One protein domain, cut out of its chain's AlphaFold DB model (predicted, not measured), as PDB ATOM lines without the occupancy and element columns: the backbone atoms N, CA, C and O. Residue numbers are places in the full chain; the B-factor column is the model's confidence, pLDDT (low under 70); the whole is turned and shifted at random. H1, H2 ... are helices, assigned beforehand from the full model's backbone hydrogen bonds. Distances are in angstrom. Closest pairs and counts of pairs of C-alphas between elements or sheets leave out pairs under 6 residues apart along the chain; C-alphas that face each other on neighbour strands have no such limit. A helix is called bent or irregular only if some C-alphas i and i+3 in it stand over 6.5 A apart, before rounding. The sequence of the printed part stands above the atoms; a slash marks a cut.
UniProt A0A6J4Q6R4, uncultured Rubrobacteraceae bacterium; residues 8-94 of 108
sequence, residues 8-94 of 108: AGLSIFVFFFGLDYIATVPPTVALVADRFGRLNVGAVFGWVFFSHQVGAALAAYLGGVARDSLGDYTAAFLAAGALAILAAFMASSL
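What this domain is: This is residues 8 to 94 of the 108 residues of a protein of uncultured Rubrobacteraceae bacterium (UniProt A0A6J4Q6R4). One long helix, H3, makes the length; H2 folds back at its first end and H4 at its last, each a helical hairpin with it, while H1 sticks out free. The 87 printed residues hold four named helices, H1 to H4, and no named strand: all helix. The whole is loose, with a radius of gyration of the C-alphas of 15.9 A, spanning 48 by 29 by 21 A.

Where its parts are: H3, residues 38 to 70, is 46.2 A long and irregular: C-alphas 39 and 42 are 7.3 A apart. H4 is residues 74 to 92, 27.2 A, ending at C-alpha 92 (50.911, 23.829, -39.784). H2 is residues 25 to 36. H1 is residues 8 to 20, beginning at C-alpha 8 (32.055, 48.738, -32.565).

How they stand to each other: H3, with residues 38 to 45 alone, touches H2, opposite ways at a steep tilt of 44 degrees; the closest C-alphas, Ala 33 and Val 41, are 5.5 A apart. H3, with residues 62 to 66 alone, touches H4, opposite ways at a shallow tilt of 24 degrees; the closest C-alphas, Gly 63 and Ala 76, are 5.4 A apart. H2 and H4 are apart. H1 touches no helix. Every O i to N i+4 pair is within hydrogen-bond range in H1, H2 and H4, and 27 of 29 in H3.

The domain as a whole: The C-alphas farthest apart, Leu 39 and Gly 71, are 48.0 A apart. The printed part has no cut, its three links are tight, and no printed residue is under pLDDT 70.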
ATOM      1  N   ALA A   8      30.875  48.708 -31.707       95.25
ATOM      2  CA  ALA A   8      32.055  48.738 -32.565       95.25
ATOM      3  C   ALA A   8      32.830  47.419 -32.445       95.25
ATOM      4  O   ALA A   8      33.145  46.798 -33.460       95.25
ATOM      5  N   GLY A   9      33.039  46.934 -31.217       95.00
ATOM      6  CA  GLY A   9      33.628  45.623 -30.964       95.00
ATOM      7  C   GLY A   9      32.822  44.484 -31.598       95.00
ATOM      8  O   GLY A   9      33.402  43.586 -32.208       95.00
ATOM      9  N   LEU A  10      31.486  44.538 -31.524       94.69
ATOM     10  CA  LEU A  10      30.621  43.536 -32.155       94.69
ATOM     11  C   LEU A  10      30.743  43.563 -33.680       94.69
ATOM     12  O   LEU A  10      30.827  42.510 -34.306       94.69
ATOM     13  N   SER A  11      30.803  44.758 -34.267       95.50
ATOM     14  CA  SER A  11      30.976  44.935 -35.708       95.50
ATOM     15  C   SER A  11      32.294  44.315 -36.174       95.50
ATOM     16  O   SER A  11      32.293  43.490 -37.084       95.50
ATOM     17  N   ILE A  12      33.404  44.640 -35.500       95.25
ATOM     18  CA  ILE A  12      34.730  44.072 -35.782       95.25
ATOM     19  C   ILE A  12      34.695  42.544 -35.680       95.25
ATOM     20  O   ILE A  12      35.135  41.859 -36.604       95.25
ATOM     21  N   PHE A  13      34.134  42.008 -34.593       92.25
ATOM     22  CA  PHE A  13      34.005  40.565 -34.401       92.25
ATOM     23  C   PHE A  13      33.261  39.902 -35.566       92.25
ATOM     24  O   PHE A  13      33.754  38.924 -36.116       92.25
ATOM     25  N   VAL A  14      32.108  40.442 -35.971       93.75
ATOM     26  CA  VAL A  14      31.290  39.867 -37.050       93.75
ATOM     27  C   VAL A  14      32.027  39.876 -38.388       93.75
ATOM     28  O   VAL A  14      31.958  38.881 -39.106       93.75
ATOM     29  N   PHE A  15      32.762  40.944 -38.719       95.06
ATOM     30  CA  PHE A  15      33.561  40.984 -39.949       95.06
ATOM     31  C   PHE A  15      34.602  39.860 -39.989       95.06
ATOM     32  O   PHE A  15      34.650  39.104 -40.957       95.06
ATOM     33  N   PHE A  16      35.408  39.711 -38.933       93.62
ATOM     34  CA  PHE A  16      36.438  38.671 -38.887       93.62
ATOM     35  C   PHE A  16      35.851  37.265 -38.782       93.62
ATOM     36  O   PHE A  16      36.282  36.370 -39.505       93.62
ATOM     37  N   PHE A  17      34.834  37.073 -37.941       91.19
ATOM     38  CA  PHE A  17      34.147  35.793 -37.815       91.19
ATOM     39  C   PHE A  17      33.508  35.367 -39.141       91.19
ATOM     40  O   PHE A  17      33.602  34.207 -39.520       91.19
ATOM     41  N   GLY A  18      32.908  36.302 -39.886       92.69
ATOM     42  CA  GLY A  18      32.332  36.023 -41.201       92.69
ATOM     43  C   GLY A  18      33.371  35.565 -42.228       92.69
ATOM     44  O   GLY A  18      33.092  34.660 -43.011       92.69
ATOM     45  N   LEU A  19      34.574  36.146 -42.198       92.38
ATOM     46  CA  LEU A  19      35.690  35.708 -43.041       92.38
ATOM     47  C   LEU A  19      36.213  34.323 -42.633       92.38
ATOM     48  O   LEU A  19      36.564  33.531 -43.504       92.38
ATOM     49  N   ASP A  20      36.246  34.025 -41.334       91.81
ATOM     50  CA  ASP A  20      36.779  32.772 -40.784       91.81
ATOM     51  C   ASP A  20      35.806  31.583 -40.899       91.81
ATOM     52  O   ASP A  20      36.238  30.459 -41.153       91.81
ATOM     53  N   TYR A  21      34.493  31.823 -40.798       90.00
ATOM     54  CA  TYR A  21      33.457  30.796 -40.608       90.00
ATOM     55  C   TYR A  21      33.538  29.600 -41.578       90.00
ATOM     56  O   TYR A  21      33.234  28.473 -41.193       90.00
ATOM     57  N   ILE A  22      33.958  29.818 -42.833       89.56
ATOM     58  CA  ILE A  22      34.100  28.762 -43.861       89.56
ATOM     59  C   ILE A  22      35.541  28.684 -44.407       89.56
ATOM     60  O   ILE A  22      35.843  27.861 -45.273       89.56
ATOM     61  N   ALA A  23      36.477  29.480 -43.883       92.38
ATOM     62  CA  ALA A  23      37.830  29.607 -44.430       92.38
ATOM     63  C   ALA A  23      38.596  28.275 -44.485       92.38
ATOM     64  O   ALA A  23      39.406  28.054 -45.386       92.38
ATOM     65  N   THR A  24      38.329  27.364 -43.549       93.31
ATOM     66  CA  THR A  24      39.042  26.084 -43.426       93.31
ATOM     67  C   THR A  24      38.457  24.963 -44.283       93.31
ATOM     68  O   THR A  24      39.149  23.971 -44.533       93.31
ATOM     69  N   VAL A  25      37.230  25.102 -44.798       94.56
ATOM     70  CA  VAL A  25      36.556  24.024 -45.539       94.56
ATOM     71  C   VAL A  25      37.229  23.757 -46.894       94.56
ATOM     72  O   VAL A  25      37.670  22.621 -47.102       94.56
ATOM     73  N   PRO A  26      37.399  24.743 -47.804       93.31
ATOM     74  CA  PRO A  26      38.027  24.485 -49.104       93.31
ATOM     75  C   PRO A  26      39.471  23.958 -49.006       93.31
ATOM     76  O   PRO A  26      39.773  22.970 -49.681       93.31
ATOM     77  N   PRO A  27      40.360  24.521 -48.156       92.00
ATOM     78  CA  PRO A  27      41.710  23.988 -47.974       92.00
ATOM     79  C   PRO A  27      41.729  22.549 -47.455       92.00
ATOM     80  O   PRO A  27      42.545  21.751 -47.906       92.00
ATOM     81  N   THR A  28      40.820  22.190 -46.544       93.81
ATOM     82  CA  THR A  28      40.737  20.818 -46.018       93.81
ATOM     83  C   THR A  28      40.312  19.836 -47.105       93.81
ATOM     84  O   THR A  28      40.904  18.766 -47.233       93.81
ATOM     85  N   VAL A  29      39.332  20.206 -47.938       94.56
ATOM     86  CA  VAL A  29      38.905  19.383 -49.082       94.56
ATOM     87  C   VAL A  29      40.046  19.199 -50.088       94.56
ATOM     88  O   VAL A  29      40.263  18.082 -50.558       94.56
ATOM     89  N   ALA A  30      40.805  20.261 -50.383       91.94
ATOM     90  CA  ALA A  30      41.970  20.190 -51.265       91.94
ATOM     91  C   ALA A  30      43.054  19.253 -50.704       91.94
ATOM     92  O   ALA A  30      43.484  18.337 -51.397       91.94
ATOM     93  N   LEU A  31      43.410  19.393 -49.422       91.44
ATOM     94  CA  LEU A  31      44.380  18.515 -48.754       91.44
ATOM     95  C   LEU A  31      43.960  17.040 -48.780       91.44
ATOM     96  O   LEU A  31      44.795  16.157 -48.977       91.44
ATOM     97  N   VAL A  32      42.669  16.759 -48.589       93.25
ATOM     98  CA  VAL A  32      42.137  15.395 -48.685       93.25
ATOM     99  C   VAL A  32      42.271  14.860 -50.113       93.25
ATOM    100  O   VAL A  32      42.683  13.714 -50.294       93.25
ATOM    101  N   ALA A  33      41.955  15.676 -51.121       92.62
ATOM    102  CA  ALA A  33      42.078  15.294 -52.525       92.62
ATOM    103  C   ALA A  33      43.530  15.009 -52.925       92.62
ATOM    104  O   ALA A  33      43.777  14.014 -53.609       92.62
ATOM    105  N   ASP A  34      44.465  15.840 -52.465       90.81
ATOM    106  CA  ASP A  34      45.892  15.711 -52.758       90.81
ATOM    107  C   ASP A  34      46.492  14.462 -52.095       90.81
ATOM    108  O   ASP A  34      47.259  13.736 -52.723       90.81
ATOM    109  N   ARG A  35      46.106  14.159 -50.847       90.56
ATOM    110  CA  ARG A  35      46.691  13.049 -50.074       90.56
ATOM    111  C   ARG A  35      46.049  11.686 -50.334       90.56
ATOM    112  O   ARG A  35      46.740  10.672 -50.301       90.56
ATOM    113  N   PHE A  36      44.735  11.642 -50.539       90.56
ATOM    114  CA  PHE A  36      43.979  10.386 -50.655       90.56
ATOM    115  C   PHE A  36      43.434  10.139 -52.063       90.56
ATOM    116  O   PHE A  36      42.846   9.087 -52.318       90.56
ATOM    117  N   GLY A  37      43.640  11.076 -52.990       91.44
ATOM    118  CA  GLY A  37      43.119  11.014 -54.349       91.44
ATOM    119  C   GLY A  37      41.667  11.488 -54.449       91.44
ATOM    120  O   GLY A  37      40.837  11.277 -53.563       91.44
ATOM    121  N   ARG A  38      41.332  12.105 -55.589       91.19
ATOM    122  CA  ARG A  38      40.037  12.775 -55.823       91.19
ATOM    123  C   ARG A  38      38.815  11.860 -55.662       91.19
ATOM    124  O   ARG A  38      37.767  12.333 -55.239       91.19
ATOM    125  N   LEU A  39      38.949  10.565 -55.964       93.19
ATOM    126  CA  LEU A  39      37.862   9.581 -55.838       93.19
ATOM    127  C   LEU A  39      37.502   9.270 -54.377       93.19
ATOM    128  O   LEU A  39      36.354   8.946 -54.087       93.19
ATOM    129  N   ASN A  40      38.455   9.412 -53.454       93.88
ATOM    130  CA  ASN A  40      38.265   9.086 -52.040       93.88
ATOM    131  C   ASN A  40      37.818  10.290 -51.198       93.88
ATOM    132  O   ASN A  40      37.518  10.128 -50.014       93.88
ATOM    133  N   VAL A  41      37.743  11.489 -51.791       94.75
ATOM    134  CA  VAL A  41      37.412  12.734 -51.078       94.75
ATOM    135  C   VAL A  41      36.098  12.616 -50.323       94.75
ATOM    136  O   VAL A  41      36.054  12.977 -49.154       94.75
ATOM    137  N   GLY A  42      35.054  12.066 -50.945       95.69
ATOM    138  CA  GLY A  42      33.748  11.925 -50.297       95.69
ATOM    139  C   GLY A  42      33.806  11.086 -49.016       95.69
ATOM    140  O   GLY A  42      33.291  11.506 -47.984       95.69
ATOM    141  N   ALA A  43      34.484   9.934 -49.056       97.31
ATOM    142  CA  ALA A  43      34.595   9.039 -47.904       97.31
ATOM    143  C   ALA A  43      35.464   9.637 -46.785       97.31
ATOM    144  O   ALA A  43      35.068   9.631 -45.620       97.31
ATOM    145  N   VAL A  44      36.633  10.185 -47.131       96.94
ATOM    146  CA  VAL A  44      37.569  10.742 -46.142       96.94
ATOM    147  C   VAL A  44      37.028  12.039 -45.544       96.94
ATOM    148  O   VAL A  44      37.019  12.197 -44.324       96.94
ATOM    149  N   PHE A  45      36.515  12.952 -46.373       95.50
ATOM    150  CA  PHE A  45      35.901  14.186 -45.888       95.50
ATOM    151  C   PHE A  45      34.631  13.906 -45.075       95.50
ATOM    152  O   PHE A  45      34.370  14.615 -44.109       95.50
ATOM    153  N   GLY A  46      33.887  12.838 -45.386       97.06
ATOM    154  CA  GLY A  46      32.771  12.375 -44.560       97.06
ATOM    155  C   GLY A  46      33.187  12.078 -43.116       97.06
ATOM    156  O   GLY A  46      32.531  12.535 -42.183       97.06
ATOM    157  N   TRP A  47      34.321  11.400 -42.913       97.94
ATOM    158  CA  TRP A  47      34.873  11.160 -41.574       97.94
ATOM    159  C   TRP A  47      35.400  12.427 -40.892       97.94
ATOM    160  O   TRP A  47      35.223  12.593 -39.681       97.94
ATOM    161  N   VAL A  48      36.004  13.345 -41.653       96.25
ATOM    162  CA  VAL A  48      36.409  14.667 -41.141       96.25
ATOM    163  C   VAL A  48      35.186  15.441 -40.647       96.25
ATOM    164  O   VAL A  48      35.179  15.938 -39.521       96.25
ATOM    165  N   PHE A  49      34.126  15.489 -41.452       96.19
ATOM    166  CA  PHE A  49      32.883  16.168 -41.110       96.19
ATOM    167  C   PHE A  49      32.185  15.513 -39.916       96.19
ATOM    168  O   PHE A  49      31.762  16.207 -39.000       96.19
ATOM    169  N   PHE A  50      32.124  14.180 -39.867       98.06
ATOM    170  CA  PHE A  50      31.605  13.463 -38.703       98.06
ATOM    171  C   PHE A  50      32.351  13.852 -37.418       98.06
ATOM    172  O   PHE A  50      31.726  14.193 -36.416       98.06
ATOM    173  N   SER A  51      33.684  13.879 -37.469       97.50
ATOM    174  CA  SER A  51      34.517  14.290 -36.331       97.50
ATOM    175  C   SER A  51      34.241  15.741 -35.921       97.50
ATOM    176  O   SER A  51      34.155  16.040 -34.730       97.50
ATOM    177  N   HIS A  52      34.035  16.636 -36.895       96.81
ATOM    178  CA  HIS A  52      33.622  18.016 -36.641       96.81
ATOM    179  C   HIS A  52      32.271  18.086 -35.921       96.81
ATOM    180  O   HIS A  52      32.156  18.803 -34.933       96.81
ATOM    181  N   GLN A  53      31.278  17.297 -36.345       98.06
ATOM    182  CA  GLN A  53      29.960  17.275 -35.704       98.06
ATOM    183  C   GLN A  53      30.011  16.745 -34.269       98.06
ATOM    184  O   GLN A  53      29.340  17.291 -33.396       98.06
ATOM    185  N   VAL A  54      30.840  15.734 -33.994       98.38
ATOM    186  CA  VAL A  54      31.086  15.265 -32.620       98.38
ATOM    187  C   VAL A  54      31.696  16.384 -31.772       98.38
ATOM    188  O   VAL A  54      31.227  16.647 -30.664       98.38
ATOM    189  N   GLY A  55      32.696  17.089 -32.305       97.38
ATOM    190  CA  GLY A  55      33.291  18.253 -31.650       97.38
ATOM    191  C   GLY A  55      32.282  19.380 -31.406       97.38
ATOM    192  O   GLY A  55      32.237  19.925 -30.308       97.38
ATOM    193  N   ALA A  56      31.431  19.688 -32.386       96.81
ATOM    194  CA  ALA A  56      30.390  20.705 -32.278       96.81
ATOM    195  C   ALA A  56      29.350  20.346 -31.207       96.81
ATOM    196  O   ALA A  56      28.978  21.200 -30.404       96.81
ATOM    197  N   ALA A  57      28.932  19.079 -31.138       98.31
ATOM    198  CA  ALA A  57      28.029  18.594 -30.100       98.31
ATOM    199  C   ALA A  57      28.651  18.724 -28.699       98.31
ATOM    200  O   ALA A  57      28.006  19.238 -27.783       98.31
ATOM    201  N   LEU A  58      29.918  18.321 -28.543       98.00
ATOM    202  CA  LEU A  58      30.663  18.471 -27.289       98.00
ATOM    203  C   LEU A  58      30.811  19.943 -26.891       98.00
ATOM    204  O   LEU A  58      30.545  20.290 -25.744       98.00
ATOM    205  N   ALA A  59      31.194  20.814 -27.825       96.88
ATOM    206  CA  ALA A  59      31.359  22.241 -27.573       96.88
ATOM    207  C   ALA A  59      30.032  22.915 -27.193       96.88
ATOM    208  O   ALA A  59      30.005  23.716 -26.261       96.88
ATOM    209  N   ALA A  60      28.929  22.565 -27.860       97.00
ATOM    210  CA  ALA A  60      27.602  23.076 -27.530       97.00
ATOM    211  C   ALA A  60      27.157  22.627 -26.129       97.00
ATOM    212  O   ALA A  60      26.720  23.454 -25.328       97.00
ATOM    213  N   TYR A  61      27.323  21.339 -25.808       97.88
ATOM    214  CA  TYR A  61      26.976  20.794 -24.495       97.88
ATOM    215  C   TYR A  61      27.822  21.416 -23.377       97.88
ATOM    216  O   TYR A  61      27.281  21.960 -22.416       97.88
ATOM    217  N   LEU A  62      29.151  21.398 -23.520       97.12
ATOM    218  CA  LEU A  62      30.067  21.949 -22.521       97.12
ATOM    219  C   LEU A  62      29.945  23.472 -22.402       97.12
ATOM    220  O   LEU A  62      30.104  24.005 -21.309       97.12
ATOM    221  N   GLY A  63      29.619  24.173 -23.489       96.69
ATOM    222  CA  GLY A  63      29.306  25.600 -23.461       96.69
ATOM    223  C   GLY A  63      28.059  25.905 -22.629       96.69
ATOM    224  O   GLY A  63      28.072  26.852 -21.844       96.69
ATOM    225  N   GLY A  64      27.017  25.075 -22.745       96.88
ATOM    226  CA  GLY A  64      25.831  25.143 -21.885       96.88
ATOM    227  C   GLY A  64      26.167  24.881 -20.417       96.88
ATOM    228  O   GLY A  64      25.861  25.704 -19.561       96.88
ATOM    229  N   VAL A  65      26.906  23.802 -20.136       97.69
ATOM    230  CA  VAL A  65      27.362  23.478 -18.771       97.69
ATOM    231  C   VAL A  65      28.189  24.618 -18.170       97.69
ATOM    232  O   VAL A  65      27.983  24.981 -17.011       97.69
ATOM    233  N   ALA A  66      29.103  25.218 -18.939       96.81
ATOM    234  CA  ALA A  66      29.882  26.370 -18.492       96.81
ATOM    235  C   ALA A  66      28.974  27.560 -18.149       96.81
ATOM    236  O   ALA A  66      29.154  28.178 -17.101       96.81
ATOM    237  N   ARG A  67      27.956  27.837 -18.972       96.12
ATOM    238  CA  ARG A  67      27.006  28.927 -18.722       96.12
ATOM    239  C   ARG A  67      26.168  28.722 -17.469       96.12
ATOM    240  O   ARG A  67      25.948  29.695 -16.739       96.12
ATOM    241  N   ASP A  68      25.706  27.498 -17.247       97.88
ATOM    242  CA  ASP A  68      24.853  27.138 -16.115       97.88
ATOM    243  C   ASP A  68      25.641  27.126 -14.799       97.88
ATOM    244  O   ASP A  68      25.130  27.555 -13.767       97.88
ATOM    245  N   SER A  69      26.898  26.673 -14.832       97.06
ATOM    246  CA  SER A  69      27.740  26.547 -13.633       97.06
ATOM    247  C   SER A  69      28.499  27.824 -13.265       97.06
ATOM    248  O   SER A  69      28.628  28.129 -12.081       97.06
ATOM    249  N   LEU A  70      29.007  28.571 -14.252       95.69
ATOM    250  CA  LEU A  70      29.873  29.738 -14.032       95.69
ATOM    251  C   LEU A  70      29.137  31.071 -14.199       95.69
ATOM    252  O   LEU A  70      29.665  32.118 -13.837       95.69
ATOM    253  N   GLY A  71      27.922  31.056 -14.752       95.62
ATOM    254  CA  GLY A  71      27.130  32.267 -14.957       95.62
ATOM    255  C   GLY A  71      27.532  33.094 -16.187       95.62
ATOM    256  O   GLY A  71      26.873  34.090 -16.489       95.62
ATOM    257  N   ASP A  72      28.554  32.678 -16.937       94.12
ATOM    258  CA  ASP A  72      29.013  33.342 -18.157       94.12
ATOM    259  C   ASP A  72      29.576  32.348 -19.196       94.12
ATOM    260  O   ASP A  72      29.511  31.135 -19.020       94.12
ATOM    261  N   TYR A  73      30.090  32.862 -20.318       94.81
ATOM    262  CA  TYR A  73      30.722  32.056 -21.374       94.81
ATOM    263  C   TYR A  73      32.248  32.215 -21.426       94.81
ATOM    264  O   TYR A  73      32.877  31.772 -22.389       94.81
ATOM    265  N   THR A  74      32.864  32.865 -20.436       95.19
ATOM    266  CA  THR A  74      34.284  33.242 -20.481       95.19
ATOM    267  C   THR A  74      35.166  32.005 -20.630       95.19
ATOM    268  O   THR A  74      35.980  31.929 -21.551       95.19
ATOM    269  N   ALA A  75      34.935  30.987 -19.798       95.00
ATOM    270  CA  ALA A  75      35.674  29.728 -19.863       95.00
ATOM    271  C   ALA A  75      35.483  28.997 -21.206       95.00
ATOM    272  O   ALA A  75      36.454  28.503 -21.778       95.00
ATOM    273  N   ALA A  76      34.258  28.975 -21.742       95.88
ATOM    274  CA  ALA A  76      33.957  28.332 -23.021       95.88
ATOM    275  C   ALA A  76      34.699  29.002 -24.191       95.88
ATOM    276  O   ALA A  76      35.281  28.314 -25.029       95.88
ATOM    277  N   PHE A  77      34.743  30.339 -24.225       94.38
ATOM    278  CA  PHE A  77      35.471  31.085 -25.256       94.38
ATOM    279  C   PHE A  77      36.989  30.899 -25.150       94.38
ATOM    280  O   PHE A  77      37.648  30.714 -26.171       94.38
ATOM    281  N   LEU A  78      37.550  30.912 -23.935       95.94
ATOM    282  CA  LEU A  78      38.983  30.672 -23.735       95.94
ATOM    283  C   LEU A  78      39.383  29.250 -24.145       95.94
ATOM    284  O   LEU A  78      40.395  29.071 -24.823       95.94
ATOM    285  N   ALA A  79      38.572  28.247 -23.798       96.25
ATOM    286  CA  ALA A  79      38.796  26.866 -24.212       96.25
ATOM    287  C   ALA A  79      38.721  26.706 -25.739       96.25
ATOM    288  O   ALA A  79      39.600  26.083 -26.333       96.25
ATOM    289  N   ALA A  80      37.723  27.316 -26.389       94.94
ATOM    290  CA  ALA A  80      37.615  27.322 -27.845       94.94
ATOM    291  C   ALA A  80      38.835  27.990 -28.507       94.94
ATOM    292  O   ALA A  80      39.394  27.439 -29.453       94.94
ATOM    293  N   GLY A  81      39.303  29.123 -27.970       94.94
ATOM    294  CA  GLY A  81      40.518  29.793 -28.438       94.94
ATOM    295  C   GLY A  81      41.773  28.925 -28.298       94.94
ATOM    296  O   GLY A  81      42.554  28.810 -29.241       94.94
ATOM    297  N   ALA A  82      41.945  28.247 -27.160       97.56
ATOM    298  CA  ALA A  82      43.060  27.327 -26.941       97.56
ATOM    299  C   ALA A  82      43.033  26.135 -27.916       97.56
ATOM    300  O   ALA A  82      44.063  25.780 -28.492       97.56
ATOM    301  N   LEU A  83      41.853  25.550 -28.152       96.62
ATOM    302  CA  LEU A  83      41.669  24.481 -29.137       96.62
ATOM    303  C   LEU A  83      41.950  24.959 -30.566       96.62
ATOM    304  O   LEU A  83      42.569  24.224 -31.332       96.62
ATOM    305  N   ALA A  84      41.551  26.184 -30.920       94.56
ATOM    306  CA  ALA A  84      41.826  26.763 -32.235       94.56
ATOM    307  C   ALA A  84      43.331  26.964 -32.465       94.56
ATOM    308  O   ALA A  84      43.851  26.602 -33.520       94.56
ATOM    309  N   ILE A  85      44.055  27.462 -31.457       97.19
ATOM    310  CA  ILE A  85      45.519  27.588 -31.498       97.19
ATOM    311  C   ILE A  85      46.172  26.211 -31.666       97.19
ATOM    312  O   ILE A  85      47.033  26.035 -32.530       97.19
ATOM    313  N   LEU A  86      45.742  25.213 -30.889       97.38
ATOM    314  CA  LEU A  86      46.240  23.844 -31.013       97.38
ATOM    315  C   LEU A  86      45.978  23.276 -32.418       97.38
ATOM    316  O   LEU A  86      46.875  22.691 -33.023       97.38
ATOM    317  N   ALA A  87      44.777  23.483 -32.962       94.06
ATOM    318  CA  ALA A  87      44.420  23.072 -34.315       94.06
ATOM    319  C   ALA A  87      45.291  23.762 -35.375       94.06
ATOM    320  O   ALA A  87      45.746  23.096 -36.303       94.06
ATOM    321  N   ALA A  88      45.593  25.054 -35.218       94.38
ATOM    322  CA  ALA A  88      46.493  25.781 -36.111       94.38
ATOM    323  C   ALA A  88      47.918  25.197 -36.096       94.38
ATOM    324  O   ALA A  88      48.526  25.041 -37.156       94.38
ATOM    325  N   PHE A  89      48.436  24.807 -34.925       96.75
ATOM    326  CA  PHE A  89      49.725  24.111 -34.817       96.75
ATOM    327  C   PHE A  89      49.701  22.717 -35.452       96.75
ATOM    328  O   PHE A  89      50.631  22.337 -36.161       96.75
ATOM    329  N   MET A  90      48.627  21.952 -35.246       94.88
ATOM    330  CA  MET A  90      48.475  20.648 -35.893       94.88
ATOM    331  C   MET A  90      48.409  20.795 -37.416       94.88
ATOM    332  O   MET A  90      49.108  20.081 -38.136       94.88
ATOM    333  N   ALA A  91      47.641  21.764 -37.913       92.00
ATOM    334  CA  ALA A  91      47.519  22.032 -39.338       92.00
ATOM    335  C   ALA A  91      48.842  22.505 -39.963       92.00
ATOM    336  O   ALA A  91      49.188  22.061 -41.054       92.00
ATOM    337  N   SER A  92      49.616  23.352 -39.276       91.44
ATOM    338  CA  SER A  92      50.911  23.829 -39.784       91.44
ATOM    339  C   SER A  92      51.989  22.740 -39.823       91.44
ATOM    340  O   SER A  92      52.920  22.831 -40.621       91.44
ATOM    341  N   SER A  93      51.840  21.675 -39.031       93.00
ATOM    342  CA  SER A  93      52.729  20.507 -39.064       93.00
ATOM    343  C   SER A  93      52.499  19.573 -40.267       93.00
ATOM    344  O   SER A  93      53.317  18.687 -40.535       93.00
ATOM    345  N   LEU A  94      51.404  19.756 -41.019       90.25
ATOM    346  CA  LEU A  94      51.100  18.943 -42.196       90.25
ATOM    347  C   LEU A  94      52.085  19.245 -43.332       90.25
ATOM    348  O   LEU A  94      52.134  20.348 -43.875       90.25
TER     349      LEU A  94